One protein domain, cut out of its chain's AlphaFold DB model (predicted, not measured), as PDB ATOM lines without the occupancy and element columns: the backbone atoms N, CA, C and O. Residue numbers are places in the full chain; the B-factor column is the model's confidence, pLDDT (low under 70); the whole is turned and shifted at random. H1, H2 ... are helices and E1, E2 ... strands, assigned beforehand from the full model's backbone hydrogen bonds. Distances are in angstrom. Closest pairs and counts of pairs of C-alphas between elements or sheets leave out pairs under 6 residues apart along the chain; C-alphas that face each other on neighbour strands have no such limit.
ATOM      1  N   LEU A   3     -18.048 -39.553  23.216       48.91
ATOM      2  CA  LEU A   3     -19.318 -39.347  23.905       48.91
ATOM      3  C   LEU A   3     -19.170 -38.176  24.880       48.91
ATOM      4  O   LEU A   3     -18.303 -38.217  25.752       48.91
ATOM      5  N   GLY A   4     -20.011 -37.154  24.734       58.50
ATOM      6  CA  GLY A   4     -20.171 -36.095  25.726       58.50
ATOM      7  C   GLY A   4     -21.490 -36.288  26.468       58.50
ATOM      8  O   GLY A   4     -22.555 -36.196  25.859       58.50
ATOM      9  N   SER A   5     -21.434 -36.560  27.770       57.81
ATOM     10  CA  SER A   5     -22.612 -36.611  28.637       57.81
ATOM     11  C   SER A   5     -22.411 -35.697  29.841       57.81
ATOM     12  O   SER A   5     -21.361 -35.719  30.486       57.81
ATOM     13  N   LEU A   6     -23.414 -34.866  30.132       62.22
ATOM     14  CA  LEU A   6     -23.423 -34.047  31.341       62.22
ATOM     15  C   LEU A   6     -24.084 -34.834  32.481       62.22
ATOM     16  O   LEU A   6     -25.172 -35.389  32.309       62.22
ATOM     17  N   LEU A   7     -23.453 -34.879  33.654       64.19
ATOM     18  CA  LEU A   7     -24.030 -35.552  34.813       64.19
ATOM     19  C   LEU A   7     -25.133 -34.682  35.440       64.19
ATOM     20  O   LEU A   7     -25.020 -33.464  35.537       64.19
ATOM     21  N   MET A   8     -26.214 -35.315  35.909       57.28
ATOM     22  CA  MET A   8     -27.421 -34.622  36.399       57.28
ATOM     23  C   MET A   8     -27.167 -33.664  37.582       57.28
ATOM     24  O   MET A   8     -27.954 -32.746  37.799       57.28
ATOM     25  N   HIS A   9     -26.081 -33.849  38.338       60.47
ATOM     26  CA  HIS A   9     -25.726 -32.993  39.478       60.47
ATOM     27  C   HIS A   9     -25.145 -31.627  39.073       60.47
ATOM     28  O   HIS A   9     -25.129 -30.721  39.901       60.47
ATOM     29  N   ASP A  10     -24.738 -31.462  37.811       75.38
ATOM     30  CA  ASP A  10     -24.157 -30.219  37.288       75.38
ATOM     31  C   ASP A  10     -25.212 -29.263  36.695       75.38
ATOM     32  O   ASP A  10     -24.891 -28.147  36.281       75.38
ATOM     33  N   VAL A  11     -26.486 -29.675  36.643       83.81
ATOM     34  CA  VAL A  11     -27.580 -28.867  36.082       83.81
ATOM     35  C   VAL A  11     -28.265 -28.051  37.188       83.81
ATOM     36  O   VAL A  11     -28.802 -28.637  38.131       83.81
ATOM     37  N   PRO A  12     -28.328 -26.707  37.080       89.50
ATOM     38  CA  PRO A  12     -29.039 -25.882  38.051       89.50
ATOM     39  C   PRO A  12     -30.521 -26.262  38.181       89.50
ATOM     40  O   PRO A  12     -31.180 -26.628  37.205       89.50
ATOM     41  N   HIS A  13     -31.085 -26.110  39.380       88.81
ATOM     42  CA  HIS A  13     -32.497 -26.411  39.626       88.81
ATOM     43  C   HIS A  13     -33.431 -25.635  38.682       88.81
ATOM     44  O   HIS A  13     -33.294 -24.427  38.489       88.81
ATOM     45  N   GLY A  14     -34.408 -26.340  38.100       89.88
ATOM     46  CA  GLY A  14     -35.362 -25.766  37.145       89.88
ATOM     47  C   GLY A  14     -34.783 -25.498  35.750       89.88
ATOM     48  O   GLY A  14     -35.494 -24.965  34.896       89.88
ATOM     49  N   LYS A  15     -33.523 -25.875  35.493       91.38
ATOM     50  CA  LYS A  15     -32.893 -25.790  34.173       91.38
ATOM     51  C   LYS A  15     -32.797 -27.152  33.495       91.38
ATOM     52  O   LYS A  15     -32.760 -28.194  34.141       91.38
ATOM     53  N   HIS A  16     -32.775 -27.110  32.172       90.12
ATOM     54  CA  HIS A  16     -32.494 -28.229  31.287       90.12
ATOM     55  C   HIS A  16     -31.243 -27.886  30.482       90.12
ATOM     56  O   HIS A  16     -31.133 -26.767  29.974       90.12
ATOM     57  N   ALA A  17     -30.291 -28.812  30.414       91.50
ATOM     58  CA  ALA A  17     -29.030 -28.607  29.714       91.50
ATOM     59  C   ALA A  17     -29.134 -29.066  28.256       91.50
ATOM     60  O   ALA A  17     -29.693 -30.124  27.969       91.50
ATOM     61  N   LEU A  18     -28.564 -28.264  27.363       92.75
ATOM     62  CA  LEU A  18     -28.338 -28.553  25.952       92.75
ATOM     63  C   LEU A  18     -26.824 -28.505  25.700       92.75
ATOM     64  O   LEU A  18     -26.127 -27.689  26.309       92.75
ATOM     65  N   ILE A  19     -26.320 -29.343  24.800       93.31
ATOM     66  CA  ILE A  19     -24.915 -29.366  24.389       93.31
ATOM     67  C   ILE A  19     -24.814 -28.701  23.021       93.31
ATOM     68  O   ILE A  19     -25.441 -29.141  22.061       93.31
ATOM     69  N   LEU A  20     -24.015 -27.645  22.932       95.06
ATOM     70  CA  LEU A  20     -23.661 -26.985  21.685       95.06
ATOM     71  C   LEU A  20     -22.298 -27.496  21.217       95.06
ATOM     72  O   LEU A  20     -21.345 -27.515  21.991       95.06
ATOM     73  N   VAL A  21     -22.194 -27.834  19.934       95.69
ATOM     74  CA  VAL A  21     -20.941 -28.170  19.251       95.69
ATOM     75  C   VAL A  21     -20.794 -27.296  18.009       95.69
ATOM     76  O   VAL A  21     -21.708 -27.231  17.191       95.69
ATOM     77  N   LYS A  22     -19.657 -26.616  17.852       95.56
ATOM     78  CA  LYS A  22     -19.355 -25.748  16.695       95.56
ATOM     79  C   LYS A  22     -17.858 -25.726  16.393       95.56
ATOM     80  O   LYS A  22     -17.052 -26.170  17.205       95.56
ATOM     81  N   GLN A  23     -17.461 -25.150  15.263       94.50
ATOM     82  CA  GLN A  23     -16.074 -24.728  15.053       94.50
ATOM     83  C   GLN A  23     -16.039 -23.441  14.219       94.50
ATOM     84  O   GLN A  23     -16.107 -23.515  12.992       94.50
ATOM     85  N   PRO A  24     -15.934 -22.256  14.847       92.06
ATOM     86  CA  PRO A  24     -15.938 -20.984  14.127       92.06
ATOM     87  C   PRO A  24     -14.670 -20.766  13.287       92.06
ATOM     88  O   PRO A  24     -14.700 -20.035  12.299       92.06
ATOM     89  N   LYS A  25     -13.544 -21.394  13.650       89.31
ATOM     90  CA  LYS A  25     -12.262 -21.274  12.945       89.31
ATOM     91  C   LYS A  25     -12.119 -22.405  11.929       89.31
ATOM     92  O   LYS A  25     -11.652 -23.495  12.254       89.31
ATOM     93  N   GLY A  26     -12.490 -22.137  10.677       83.88
ATOM     94  CA  GLY A  26     -12.471 -23.140   9.601       83.88
ATOM     95  C   GLY A  26     -11.107 -23.795   9.337       83.88
ATOM     96  O   GLY A  26     -11.053 -24.922   8.858       83.88
ATOM     97  N   ASN A  27      -9.999 -23.143   9.703       83.12
ATOM     98  CA  ASN A  27      -8.644 -23.700   9.606       83.12
ATOM     99  C   ASN A  27      -8.349 -24.819  10.625       83.12
ATOM    100  O   ASN A  27      -7.294 -25.442  10.543       83.12
ATOM    101  N   LEU A  28      -9.238 -25.044  11.597       86.56
ATOM    102  CA  LEU A  28      -9.147 -26.133  12.573       86.56
ATOM    103  C   LEU A  28      -9.960 -27.369  12.157       86.56
ATOM    104  O   LEU A  28     -10.113 -28.296  12.952       86.56
ATOM    105  N   VAL A  29     -10.496 -27.380  10.932       86.62
ATOM    106  CA  VAL A  29     -11.218 -28.516  10.352       86.62
ATOM    107  C   VAL A  29     -10.648 -28.810   8.975       86.62
ATOM    108  O   VAL A  29     -10.745 -27.997   8.055       86.62
ATOM    109  N   TRP A  30     -10.053 -29.989   8.850       84.94
ATOM    110  CA  TRP A  30      -9.511 -30.536   7.619       84.94
ATOM    111  C   TRP A  30      -9.624 -32.059   7.624       84.94
ATOM    112  O   TRP A  30      -8.745 -32.777   8.104       84.94
ATOM    113  N   ILE A  31     -10.738 -32.558   7.103       80.19
ATOM    114  CA  ILE A  31     -11.025 -33.983   6.986       80.19
ATOM    115  C   ILE A  31     -10.681 -34.415   5.559       80.19
ATOM    116  O   ILE A  31     -11.190 -33.847   4.592       80.19
ATOM    117  N   SER A  32      -9.779 -35.392   5.437       68.81
ATOM    118  CA  SER A  32      -9.196 -35.812   4.163       68.81
ATOM    119  C   SER A  32     -10.264 -36.267   3.165       68.81
ATOM    120  O   SER A  32     -10.998 -37.224   3.409       68.81
ATOM    121  N   THR A  33     -10.306 -35.605   2.009       61.28
ATOM    122  CA  THR A  33     -11.095 -36.036   0.858       61.28
ATOM    123  C   THR A  33     -10.142 -36.551  -0.212       61.28
ATOM    124  O   THR A  33      -9.614 -35.764  -0.999       61.28
ATOM    125  N   GLN A  34      -9.859 -37.856  -0.245       54.44
ATOM    126  CA  GLN A  34      -9.220 -38.430  -1.430       54.44
ATOM    127  C   GLN A  34     -10.266 -38.465  -2.546       54.44
ATOM    128  O   GLN A  34     -11.086 -39.376  -2.612       54.44
ATOM    129  N   ASP A  35     -10.261 -37.469  -3.429       46.75
ATOM    130  CA  ASP A  35     -10.952 -37.589  -4.711       46.75
ATOM    131  C   ASP A  35     -10.162 -38.587  -5.575       46.75
ATOM    132  O   ASP A  35      -9.330 -38.216  -6.402       46.75
ATOM    133  N   THR A  36     -10.389 -39.891  -5.396       36.53
ATOM    134  CA  THR A  36      -9.907 -40.922  -6.331       36.53
ATOM    135  C   THR A  36     -10.767 -40.933  -7.597       36.53
ATOM    136  O   THR A  36     -11.395 -41.935  -7.934       36.53
ATOM    137  N   ARG A  56     -13.637 -26.076   1.122       80.00
ATOM    138  CA  ARG A  56     -15.089 -26.061   1.307       80.00
ATOM    139  C   ARG A  56     -15.513 -27.177   2.249       80.00
ATOM    140  O   ARG A  56     -15.067 -28.319   2.118       80.00
ATOM    141  N   LEU A  57     -16.406 -26.841   3.178       85.81
ATOM    142  CA  LEU A  57     -17.082 -27.831   4.005       85.81
ATOM    143  C   LEU A  57     -18.166 -28.513   3.158       85.81
ATOM    144  O   LEU A  57     -19.083 -27.856   2.665       85.81
ATOM    145  N   LYS A  58     -18.042 -29.825   2.975       87.75
ATOM    146  CA  LYS A  58     -19.038 -30.673   2.309       87.75
ATOM    147  C   LYS A  58     -19.975 -31.257   3.364       87.75
ATOM    148  O   LYS A  58     -19.553 -31.468   4.503       87.75
ATOM    149  N   THR A  59     -21.236 -31.510   3.009       89.75
ATOM    150  CA  THR A  59     -22.246 -31.990   3.971       89.75
ATOM    151  C   THR A  59     -23.111 -33.111   3.399       89.75
ATOM    152  O   THR A  59     -23.257 -33.232   2.186       89.75
ATOM    153  N   TRP A  60     -23.691 -33.940   4.275       89.44
ATOM    154  CA  TRP A  60     -24.627 -35.015   3.904       89.44
ATOM    155  C   TRP A  60     -24.127 -35.898   2.747       89.44
ATOM    156  O   TRP A  60     -23.088 -36.545   2.892       89.44
ATOM    157  N   SER A  61     -24.854 -35.932   1.623       85.56
ATOM    158  CA  SER A  61     -24.573 -36.790   0.466       85.56
ATOM    159  C   SER A  61     -23.222 -36.515  -0.183       85.56
ATOM    160  O   SER A  61     -22.633 -37.413  -0.786       85.56
ATOM    161  N   ASP A  62     -22.689 -35.303  -0.019       83.25
ATOM    162  CA  ASP A  62     -21.364 -34.947  -0.534       83.25
ATOM    163  C   ASP A  62     -20.239 -35.695   0.196       83.25
ATOM    164  O   ASP A  62     -19.122 -35.772  -0.315       83.25
ATOM    165  N   CYS A  63     -20.542 -36.276   1.362       84.00
ATOM    166  CA  CYS A  63     -19.622 -37.041   2.201       84.00
ATOM    167  C   CYS A  63     -19.829 -38.565   2.123       84.00
ATOM    168  O   CYS A  63     -19.177 -39.303   2.860       84.00
ATOM    169  N   ASP A  64     -20.734 -39.065   1.272       77.06
ATOM    170  CA  ASP A  64     -21.053 -40.503   1.189       77.06
ATOM    171  C   ASP A  64     -20.075 -41.308   0.311       77.06
ATOM    172  O   ASP A  64     -20.010 -42.534   0.408       77.06
ATOM    173  N   LYS A  65     -19.287 -40.650  -0.548       65.56
ATOM    174  CA  LYS A  65     -18.358 -41.316  -1.477       65.56
ATOM    175  C   LYS A  65     -16.953 -41.412  -0.871       65.56
ATOM    176  O   LYS A  65     -16.247 -40.419  -0.896       65.56
ATOM    177  N   ILE A  66     -16.559 -42.593  -0.370       57.81
ATOM    178  CA  ILE A  66     -15.185 -43.003   0.041       57.81
ATOM    179  C   ILE A  66     -14.364 -41.864   0.689       57.81
ATOM    180  O   ILE A  66     -13.280 -41.517   0.227       57.81
ATOM    181  N   GLN A  67     -14.895 -41.249   1.748       67.69
ATOM    182  CA  GLN A  67     -14.239 -40.150   2.462       67.69
ATOM    183  C   GLN A  67     -14.364 -40.335   3.971       67.69
ATOM    184  O   GLN A  67     -15.286 -40.994   4.458       67.69
ATOM    185  N   ASP A  68     -13.419 -39.750   4.700       83.75
ATOM    186  CA  ASP A  68     -13.529 -39.599   6.143       83.75
ATOM    187  C   ASP A  68     -14.591 -38.521   6.435       83.75
ATOM    188  O   ASP A  68     -14.671 -37.511   5.731       83.75
ATOM    189  N   TYR A  69     -15.423 -38.709   7.458       88.88
ATOM    190  CA  TYR A  69     -16.456 -37.736   7.823       88.88
ATOM    191  C   TYR A  69     -16.768 -37.759   9.316       88.88
ATOM    192  O   TYR A  69     -16.509 -38.732  10.025       88.88
ATOM    193  N   VAL A  70     -17.359 -36.664   9.785       92.06
ATOM    194  CA  VAL A  70     -17.875 -36.520  11.144       92.06
ATOM    195  C   VAL A  70     -19.396 -36.428  11.093       92.06
ATOM    196  O   VAL A  70     -19.955 -35.652  10.315       92.06
ATOM    197  N   THR A  71     -20.058 -37.195  11.954       94.19
ATOM    198  CA  THR A  71     -21.507 -37.177  12.157       94.19
ATOM    199  C   THR A  71     -21.815 -36.755  13.592       94.19
ATOM    200  O   THR A  71     -21.239 -37.283  14.544       94.19
ATOM    201  N   ILE A  72     -22.738 -35.809  13.747       95.44
ATOM    202  CA  ILE A  72     -23.247 -35.329  15.035       95.44
ATOM    203  C   ILE A  72     -24.696 -35.799  15.190       95.44
ATOM    204  O   ILE A  72     -25.542 -35.492  14.344       95.44
ATOM    205  N   TYR A  73     -24.973 -36.516  16.277       94.31
ATOM    206  CA  TYR A  73     -26.285 -37.074  16.605       94.31
ATOM    207  C   TYR A  73     -26.925 -36.355  17.801       94.31
ATOM    208  O   TYR A  73     -26.240 -36.040  18.779       94.31
ATOM    209  N   ASP A  74     -28.247 -36.169  17.754       91.62
ATOM    210  CA  ASP A  74     -29.053 -35.606  18.847       91.62
ATOM    211  C   ASP A  74     -29.363 -36.653  19.935       91.62
ATOM    212  O   ASP A  74     -30.499 -37.102  20.112       91.62
ATOM    213  N   GLY A  75     -28.326 -37.110  20.633       90.12
ATOM    214  CA  GLY A  75     -28.444 -38.082  21.716       90.12
ATOM    215  C   GLY A  75     -27.142 -38.825  21.988       90.12
ATOM    216  O   GLY A  75     -26.063 -38.339  21.676       90.12
ATOM    217  N   TYR A  76     -27.233 -40.012  22.586       89.12
ATOM    218  CA  TYR A  76     -26.076 -40.797  23.035       89.12
ATOM    219  C   TYR A  76     -25.782 -42.014  22.146       89.12
ATOM    220  O   TYR A  76     -24.778 -42.695  22.352       89.12
ATOM    221  N   THR A  77     -26.645 -42.320  21.168       90.88
ATOM    222  CA  THR A  77     -26.520 -43.495  20.291       90.88
ATOM    223  C   THR A  77     -26.551 -43.117  18.817       90.88
ATOM    224  O   THR A  77     -27.151 -42.123  18.427       90.88
ATOM    225  N   THR A  78     -26.016 -43.990  17.965       91.69
ATOM    226  CA  THR A  78     -26.124 -43.867  16.500       91.69
ATOM    227  C   THR A  78     -27.537 -44.125  15.958       91.69
ATOM    228  O   THR A  78     -27.759 -44.023  14.754       91.69
ATOM    229  N   ARG A  79     -28.504 -44.472  16.826       91.06
ATOM    230  CA  ARG A  79     -29.936 -44.574  16.486       91.06
ATOM    231  C   ARG A  79     -30.674 -43.248  16.656       91.06
ATOM    232  O   ARG A  79     -31.814 -43.142  16.212       91.06
ATOM    233  N   ASP A  80     -30.060 -42.289  17.342       90.94
ATOM    234  CA  ASP A  80     -30.628 -40.961  17.527       90.94
ATOM    235  C   ASP A  80     -30.579 -40.165  16.200       90.94
ATOM    236  O   ASP A  80     -29.855 -40.545  15.276       90.94
ATOM    237  N   PRO A  81     -31.367 -39.086  16.039       91.62
ATOM    238  CA  PRO A  81     -31.399 -38.321  14.791       91.62
ATOM    239  C   PRO A  81     -30.047 -37.679  14.448       91.62
ATOM    240  O   PRO A  81     -29.387 -37.104  15.312       91.62
ATOM    241  N   ILE A  82     -29.654 -37.715  13.171       93.12
ATOM    242  CA  ILE A  82     -28.453 -37.019  12.683       93.12
ATOM    243  C   ILE A  82     -28.773 -35.533  12.506       93.12
ATOM    244  O   ILE A  82     -29.639 -35.163  11.712       93.12
ATOM    245  N   MET A  83     -28.046 -34.675  13.216       92.88
ATOM    246  CA  MET A  83     -28.184 -33.220  13.112       92.88
ATOM    247  C   MET A  83     -27.276 -32.642  12.031       92.88
ATOM    248  O   MET A  83     -27.665 -31.711  11.326       92.88
ATOM    249  N   LEU A  84     -26.059 -33.172  11.907       94.69
ATOM    250  CA  LEU A  84     -25.060 -32.689  10.964       94.69
ATOM    251  C   LEU A  84     -24.134 -33.831  10.547       94.69
ATOM    252  O   LEU A  84     -23.635 -34.568  11.393       94.69
ATOM    253  N   LYS A  85     -23.856 -33.925   9.249       93.44
ATOM    254  CA  LYS A  85     -22.792 -34.755   8.685       93.44
ATOM    255  C   LYS A  85     -21.896 -33.871   7.830       93.44
ATOM    256  O   LYS A  85     -22.418 -33.201   6.938       93.44
ATOM    257  N   PHE A  86     -20.591 -33.863   8.094       92.25
ATOM    258  CA  PHE A  86     -19.641 -33.012   7.377       92.25
ATOM    259  C   PHE A  86     -18.288 -33.683   7.107       92.25
ATOM    260  O   PHE A  86     -17.847 -34.570   7.838       92.25
ATOM    261  N   CYS A  87     -17.631 -33.227   6.044       88.31
ATOM    262  CA  CYS A  87     -16.306 -33.649   5.590       88.31
ATOM    263  C   CYS A  87     -15.629 -32.496   4.820       88.31
ATOM    264  O   CYS A  87     -16.222 -31.430   4.625       88.31
ATOM    265  N   GLY A  88     -14.381 -32.681   4.381       85.56
ATOM    266  CA  GLY A  88     -13.585 -31.594   3.800       85.56
ATOM    267  C   GLY A  88     -13.055 -30.632   4.866       85.56
ATOM    268  O   GLY A  88     -12.838 -31.025   6.015       85.56
ATOM    269  N   GLY A  89     -12.810 -29.372   4.503       83.38
ATOM    270  CA  GLY A  89     -12.176 -28.434   5.428       83.38
ATOM    271  C   GLY A  89     -11.989 -27.012   4.915       83.38
ATOM    272  O   GLY A  89     -12.230 -26.716   3.748       83.38
ATOM    273  N   GLY A  90     -11.550 -26.133   5.820       79.44
ATOM    274  CA  GLY A  90     -11.246 -24.724   5.543       79.44
ATOM    275  C   GLY A  90     -12.418 -23.745   5.651       79.44
ATOM    276  O   GLY A  90     -12.234 -22.558   5.391       79.44
ATOM    277  N   GLN A  91     -13.589 -24.201   6.100       86.81
ATOM    278  CA  GLN A  91     -14.748 -23.364   6.430       86.81
ATOM    279  C   GLN A  91     -15.262 -23.716   7.834       86.81
ATOM    280  O   GLN A  91     -15.063 -24.831   8.315       86.81
ATOM    281  N   ALA A  92     -15.877 -22.746   8.513       89.62
ATOM    282  CA  ALA A  92     -16.443 -22.935   9.845       89.62
ATOM    283  C   ALA A  92     -17.528 -24.027   9.861       89.62
ATOM    284  O   ALA A  92     -18.342 -24.113   8.940       89.62
ATOM    285  N   VAL A  93     -17.566 -24.817  10.935       93.06
ATOM    286  CA  VAL A  93     -18.648 -25.770  11.213       93.06
ATOM    287  C   VAL A  93     -19.737 -25.034  12.003       93.06
ATOM    288  O   VAL A  93     -19.434 -24.525  13.093       93.06
ATOM    289  N   PRO A  94     -20.980 -24.954  11.486       93.94
ATOM    290  CA  PRO A  94     -22.091 -24.305  12.177       93.94
ATOM    291  C   PRO A  94     -22.401 -24.937  13.536       93.94
ATOM    292  O   PRO A  94     -22.015 -26.070  13.821       93.94
ATOM    293  N   ALA A  95     -23.126 -24.203  14.378       94.75
ATOM    294  CA  ALA A  95     -23.495 -24.680  15.703       94.75
ATOM    295  C   ALA A  95     -24.613 -25.735  15.640       94.75
ATOM    296  O   ALA A  95     -25.732 -25.443  15.222       94.75
ATOM    297  N   ALA A  96     -24.314 -26.940  16.118       95.31
ATOM    298  CA  ALA A  96     -25.281 -27.996  16.389       95.31
ATOM    299  C   ALA A  96     -25.597 -28.021  17.889       95.31
ATOM    300  O   ALA A  96     -24.693 -28.187  18.703       95.31
ATOM    301  N   VAL A  97     -26.866 -27.844  18.257       94.75
ATOM    302  CA  VAL A  97     -27.326 -27.801  19.656       94.75
ATOM    303  C   VAL A  97     -28.267 -28.970  19.932       94.75
ATOM    304  O   VAL A  97     -29.326 -29.034  19.311       94.75
ATOM    305  N   SER A  98     -27.913 -29.883  20.835       93.25
ATOM    306  CA  SER A  98     -28.752 -31.044  21.179       93.25
ATOM    307  C   SER A  98     -30.065 -30.639  21.858       93.25
ATOM    308  O   SER A  98     -30.165 -29.577  22.470       93.25
ATOM    309  N   SER A  99     -31.083 -31.500  21.790       90.94
ATOM    310  CA  SER A  99     -32.356 -31.376  22.519       90.94
ATOM    311  C   SER A  99     -32.235 -31.723  24.011       90.94
ATOM    312  O   SER A  99     -33.081 -31.334  24.824       90.94
ATOM    313  N   GLY A 100     -31.179 -32.447  24.388       89.56
ATOM    314  CA  GLY A 100     -30.941 -32.954  25.737       89.56
ATOM    315  C   GLY A 100     -29.501 -32.797  26.234       89.56
ATOM    316  O   GLY A 100     -28.658 -32.230  25.540       89.56
ATOM    317  N   PRO A 101     -29.194 -33.342  27.424       89.25
ATOM    318  CA  PRO A 101     -27.870 -33.260  28.048       89.25
ATOM    319  C   PRO A 101     -26.849 -34.258  27.466       89.25
ATOM    320  O   PRO A 101     -25.816 -34.519  28.084       89.25
ATOM    321  N   GLU A 102     -27.149 -34.855  26.314       90.06
ATOM    322  CA  GLU A 102     -26.350 -35.889  25.660       90.06
ATOM    323  C   GLU A 102     -26.211 -35.549  24.177       90.06
ATOM    324  O   GLU A 102     -27.186 -35.152  23.535       90.06
ATOM    325  N   LEU A 103     -25.000 -35.711  23.650       91.81
ATOM    326  CA  LEU A 103     -24.679 -35.519  22.242       91.81
ATOM    327  C   LEU A 103     -23.552 -36.481  21.856       91.81
ATOM    328  O   LEU A 103     -22.571 -36.648  22.589       91.81
ATOM    329  N   LEU A 104     -23.681 -37.098  20.684       93.75
ATOM    330  CA  LEU A 104     -22.736 -38.085  20.183       93.75
ATOM    331  C   LEU A 104     -22.040 -37.549  18.934       93.75
ATOM    332  O   LEU A 104     -22.688 -37.213  17.943       93.75
ATOM    333  N   VAL A 105     -20.706 -37.529  18.978       95.12
ATOM    334  CA  VAL A 105     -19.858 -37.242  17.818       95.12
ATOM    335  C   VAL A 105     -19.199 -38.540  17.356       95.12
ATOM    336  O   VAL A 105     -18.352 -39.133  18.039       95.12
ATOM    337  N   GLU A 106     -19.590 -38.988  16.169       93.44
ATOM    338  CA  GLU A 106     -18.986 -40.122  15.487       93.44
ATOM    339  C   GLU A 106     -18.036 -39.618  14.405       93.44
ATOM    340  O   GLU A 106     -18.405 -38.809  13.560       93.44
ATOM    341  N   PHE A 107     -16.803 -40.108  14.432       91.12
ATOM    342  CA  PHE A 107     -15.859 -39.915  13.346       91.12
ATOM    343  C   PHE A 107     -15.661 -41.255  12.648       91.12
ATOM    344  O   PHE A 107     -15.254 -42.226  13.295       91.12
ATOM    345  N   THR A 108     -15.947 -41.283  11.350       87.56
ATOM    346  CA  THR A 108     -15.841 -42.467  10.501       87.56
ATOM    347  C   THR A 108     -14.739 -42.242   9.484       87.56
ATOM    348  O   THR A 108     -14.716 -41.221   8.799       87.56
ATOM    349  N   THR A 109     -13.824 -43.204   9.388       81.56
ATOM    350  CA  THR A 109     -12.684 -43.158   8.471       81.56
ATOM    351  C   THR A 109     -12.666 -44.380   7.562       81.56
ATOM    352  O   THR A 109     -13.145 -45.455   7.935       81.56
ATOM    353  N   SER A 110     -12.145 -44.213   6.350       76.19
ATOM    354  CA  SER A 110     -11.995 -45.306   5.391       76.19
ATOM    355  C   SER A 110     -10.822 -46.237   5.760       76.19
ATOM    356  O   SER A 110      -9.832 -45.778   6.327       76.19
ATOM    357  N   PRO A 111     -10.851 -47.535   5.384       68.88
ATOM    358  CA  PRO A 111      -9.760 -48.481   5.672       68.88
ATOM    359  C   PRO A 111      -8.393 -48.099   5.077       68.88
ATOM    360  O   PRO A 111      -7.370 -48.627   5.503       68.88
ATOM    361  N   TYR A 112      -8.379 -47.208   4.080       64.62
ATOM    362  CA  TYR A 112      -7.176 -46.711   3.403       64.62
ATOM    363  C   TYR A 112      -6.800 -45.279   3.829       64.62
ATOM    364  O   TYR A 112      -5.779 -44.750   3.385       64.62
ATOM    365  N   GLY A 113      -7.610 -44.645   4.684       59.25
ATOM    366  CA  GLY A 113      -7.349 -43.325   5.241       59.25
ATOM    367  C   GLY A 113      -6.231 -43.408   6.271       59.25
ATOM    368  O   GLY A 113      -6.359 -44.076   7.294       59.25
ATOM    369  N   THR A 114      -5.108 -42.742   6.013       55.78
ATOM    370  CA  THR A 114      -4.039 -42.603   7.005       55.78
ATOM    371  C   THR A 114      -3.898 -41.141   7.400       55.78
ATOM    372  O   THR A 114      -3.624 -40.283   6.562       55.78
ATOM    373  N   PHE A 115      -4.033 -40.853   8.698       55.56
ATOM    374  CA  PHE A 115      -3.600 -39.592   9.306       55.56
ATOM    375  C   PHE A 115      -2.068 -39.578   9.392       55.56
ATOM    376  O   PHE A 115      -1.485 -39.585  10.475       55.56
ATOM    377  N   THR A 116      -1.386 -39.655   8.250       49.81
ATOM    378  CA  THR A 116       0.069 -39.506   8.226       49.81
ATOM    379  C   THR A 116       0.381 -38.029   8.418       49.81
ATOM    380  O   THR A 116       0.144 -37.186   7.556       49.81
ATOM    381  N   GLY A 117       0.830 -37.700   9.628       49.78
ATOM    382  CA  GLY A 117       1.252 -36.355   9.977       49.78
ATOM    383  C   GLY A 117       2.355 -35.855   9.045       49.78
ATOM    384  O   GLY A 117       3.250 -36.602   8.661       49.78
ATOM    385  N   SER A 118       2.308 -34.551   8.766       46.88
ATOM    386  CA  SER A 118       3.386 -33.768   8.159       46.88
ATOM    387  C   SER A 118       3.734 -34.104   6.698       46.88
ATOM    388  O   SER A 118       4.762 -34.712   6.403       46.88
ATOM    389  N   SER A 119       2.996 -33.506   5.760       43.72
ATOM    390  CA  SER A 119       3.608 -33.038   4.509       43.72
ATOM    391  C   SER A 119       2.894 -31.800   3.966       43.72
ATOM    392  O   SER A 119       2.084 -31.902   3.051       43.72
ATOM    393  N   SER A 120       3.156 -30.633   4.561       42.78
ATOM    394  CA  SER A 120       3.220 -29.317   3.892       42.78
ATOM    395  C   SER A 120       3.324 -28.217   4.944       42.78
ATOM    396  O   SER A 120       2.524 -28.164   5.871       42.78
ATOM    397  N   GLN A 121       4.272 -27.298   4.771       47.50
ATOM    398  CA  GLN A 121       4.530 -26.126   5.624       47.50
ATOM    399  C   GLN A 121       3.387 -25.075   5.618       47.50
ATOM    400  O   GLN A 121       3.631 -23.900   5.872       47.50
ATOM    401  N   VAL A 122       2.146 -25.466   5.293       51.94
ATOM    402  CA  VAL A 122       1.057 -24.549   4.906       51.94
ATOM    403  C   VAL A 122      -0.251 -24.765   5.692       51.94
ATOM    404  O   VAL A 122      -1.049 -23.836   5.765       51.94
ATOM    405  N   LEU A 123      -0.493 -25.920   6.331       53.41
ATOM    406  CA  LEU A 123      -1.770 -26.197   7.023       53.41
ATOM    407  C   LEU A 123      -1.552 -26.721   8.462       53.41
ATOM    408  O   LEU A 123      -0.923 -27.767   8.617       53.41
ATOM    409  N   PRO A 124      -2.051 -26.039   9.520       51.00
ATOM    410  CA  PRO A 124      -1.697 -26.365  10.911       51.00
ATOM    411  C   PRO A 124      -2.365 -27.613  11.516       51.00
ATOM    412  O   PRO A 124      -1.968 -28.017  12.606       51.00
ATOM    413  N   LEU A 125      -3.375 -28.219  10.875       58.31
ATOM    414  CA  LEU A 125      -4.084 -29.383  11.426       58.31
ATOM    415  C   LEU A 125      -4.622 -30.296  10.308       58.31
ATOM    416  O   LEU A 125      -5.339 -29.828   9.430       58.31
ATOM    417  N   TYR A 126      -4.305 -31.594  10.365       69.81
ATOM    418  CA  TYR A 126      -4.963 -32.660   9.592       69.81
ATOM    419  C   TYR A 126      -5.881 -33.411  10.562       69.81
ATOM    420  O   TYR A 126      -5.398 -34.131  11.436       69.81
ATOM    421  N   GLY A 127      -7.190 -33.183  10.479       79.62
ATOM    422  CA  GLY A 127      -8.169 -33.610  11.479       79.62
ATOM    423  C   GLY A 127      -9.175 -32.509  11.786       79.62
ATOM    424  O   GLY A 127      -9.378 -31.595  10.994       79.62
ATOM    425  N   PHE A 128      -9.826 -32.582  12.941       87.62
ATOM    426  CA  PHE A 128     -10.799 -31.578  13.350       87.62
ATOM    427  C   PHE A 128     -10.676 -31.280  14.840       87.62
ATOM    428  O   PHE A 128     -10.413 -32.165  15.653       87.62
ATOM    429  N   GLN A 129     -10.913 -30.025  15.199       90.69
ATOM    430  CA  GLN A 129     -11.149 -29.596  16.569       90.69
ATOM    431  C   GLN A 129     -12.559 -29.015  16.643       90.69
ATOM    432  O   GLN A 129     -12.928 -28.196  15.805       90.69
ATOM    433  N   LEU A 130     -13.344 -29.408  17.642       92.50
ATOM    434  CA  LEU A 130     -14.683 -28.864  17.879       92.50
ATOM    435  C   LEU A 130     -14.706 -28.141  19.225       92.50
ATOM    436  O   LEU A 130     -14.113 -28.605  20.199       92.50
ATOM    437  N   GLU A 131     -15.376 -26.997  19.263       94.12
ATOM    438  CA  GLU A 131     -15.713 -26.273  20.484       94.12
ATOM    439  C   GLU A 131     -17.028 -26.827  21.034       94.12
ATOM    440  O   GLU A 131     -17.998 -26.977  20.285       94.12
ATOM    441  N   VAL A 132     -17.055 -27.126  22.335       93.62
ATOM    442  CA  VAL A 132     -18.226 -27.668  23.033       93.62
ATOM    443  C   VAL A 132     -18.624 -26.719  24.159       93.62
ATOM    444  O   VAL A 132     -17.791 -26.351  24.985       93.62
ATOM    445  N   GLU A 133     -19.895 -26.332  24.195       93.06
ATOM    446  CA  GLU A 133     -20.474 -25.429  25.194       93.06
ATOM    447  C   GLU A 133     -21.761 -26.036  25.774       93.06
ATOM    448  O   GLU A 133     -22.451 -26.812  25.112       93.06
ATOM    449  N   VAL A 134     -22.112 -25.669  27.009       91.94
ATOM    450  CA  VAL A 134     -23.366 -26.090  27.657       91.94
ATOM    451  C   VAL A 134     -24.300 -24.890  27.767       91.94
ATOM    452  O   VAL A 134     -23.916 -23.842  28.287       91.94
ATOM    453  N   ILE A 135     -25.537 -25.049  27.299       92.12
ATOM    454  CA  ILE A 135     -26.576 -24.013  27.333       92.12
ATOM    455  C   ILE A 135     -27.698 -24.469  28.263       92.12
ATOM    456  O   ILE A 135     -28.173 -25.598  28.170       92.12
ATOM    457  N   PHE A 136     -28.170 -23.574  29.132       91.69
ATOM    458  CA  PHE A 136     -29.277 -23.856  30.044       91.69
ATOM    459  C   PHE A 136     -30.569 -23.167  29.598       91.69
ATOM    460  O   PHE A 136     -30.625 -21.942  29.484       91.69
ATOM    461  N   VAL A 137     -31.635 -23.950  29.430       91.56
ATOM    462  CA  VAL A 137     -33.003 -23.463  29.178       91.56
ATOM    463  C   VAL A 137     -33.912 -23.770  30.366       91.56
ATOM    464  O   VAL A 137     -33.585 -24.594  31.214       91.56
ATOM    465  N   ASP A 138     -35.041 -23.073  30.484       90.56
ATOM    466  CA  ASP A 138     -36.010 -23.343  31.552       90.56
ATOM    467  C   ASP A 138     -36.798 -24.625  31.248       90.56
ATOM    468  O   ASP A 138     -37.339 -24.772  30.149       90.56
ATOM    469  N   VAL A 139     -36.909 -25.537  32.218       86.50
ATOM    470  CA  VAL A 139     -37.637 -26.808  32.056       86.50
ATOM    471  C   VAL A 139     -39.112 -26.587  31.698       86.50
ATOM    472  O   VAL A 139     -39.723 -27.428  31.040       86.50
TER     473      VAL A 139
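AT A GLANCE: This is residues 3 to 36 and 56 to 139 of the 615 residues of an uncharacterized protein of Musca domestica (UniProt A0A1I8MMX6). A sheet of six strands and a smaller sheet of three lie partly face to face as a loose-edged sandwich, their strands running nearly in line with each other, and the short helix H1 lies over E6 of the larger sheet. A long loop, residues 109 to 130, leads from E8 in the larger sheet to E9 in the smaller one. The printed part has 118 residues, with one named helix and nine named strands in the order E1 E2 E3 E4 H1 E5 E6 E7 E8 E9; the class is mostly strand, though under half of the residues are in named elements. The larger sheet is branched at E6, with its neighbour pairs antiparallel, and the smaller runs E7, E2, E9, also antiparallel. The whole is only just compact, close to loose, with a radius of gyration of the C-alphas of 15.9 A, and elongated, with spans of 51 by 30 by 20 A.

IN THESE COORDINATES: In the larger sheet E5 is residues 69 to 73, 13.2 A long from first to last C-alpha; E6 is residues 82 to 89, 19.8 A; and E8 is residues 102 to 108, 19.6 A. Its three short strands are E1, residues 3 to 5, E3, residues 29 to 31, and E4, residues 57 to 59. H1 is residues 60 to 63. In the smaller sheet E2 is residues 15 to 23, the longest strand by residues, 25.5 A; E7 is residues 93 to 97, 12.3 A; and E9 is residues 131 to 138, 23.3 A. E1 begins at C-alpha 3, (-19.318, -39.347, 23.905), E2 begins at C-alpha 15, (-32.893, -25.790, 34.173), and E9 ends at C-alpha 138, (-36.010, -23.343, 31.552).

HOW THE PARTS SIT: E6 has three neighbours in the strongly twisted larger sheet: E3 and E5 lie on one side of it and E4 on the other side. E5 and E6 form a hairpin, at 158 degrees between directions, with N 72 and O 84 2.8 A apart. N 58 of E4 and O 87 of E6 are 2.9 A apart, and N 31 of E3 and O 88 of E6 2.8 A, within hydrogen-bond range. E8 lies on the other side of E5 from E6, antiparallel to E5 at 161 degrees, with N 71 and O 106 2.8 A apart. The edge strand E1 is antiparallel to E8, with N 103 and O 4 3.3 A apart. H1 is on this sheet at a height of 7.3 A, over E6; its closest C-alphas to E6 are those of Trp 60 and Lys 85, 5.1 A. H1 is too short for any O i to N i+4 pair, and its one O i to N i+3 pair is within range. In the smaller sheet E2 is the inner strand. N 18 of E2 and O 135 of E9 are 2.8 A apart, and N 21 of E2 and O 96 of E7 2.8 A. The two sheets form a sandwich, two sheets face to face, with their facing parts 11.6 A centre to centre and their best planes 10 degrees apart. Between them the closest C-alphas of E2 and E8 are those of Ile 19 and Leu 103, 6.5 A. E9 and E5 are apart.

THE WHOLE: The C-alphas farthest apart are those of His 13 and Thr 36, 53.2 A. Residues 37 to 55 are cut out, in the link from E3 to E4, and C-alphas 36 and 56 are 17.5 A apart across the cut. Of the links that are printed whole, E8 to E9 is long, with 22 residues; its residues 127 to 128 pair antiparallel with residues 29 to 30 of E3. The mean pLDDT of the printed part is 80.7, and it is under 70 at residues 3 to 9, 32 to 36, 65 to 67 and 111 to 126.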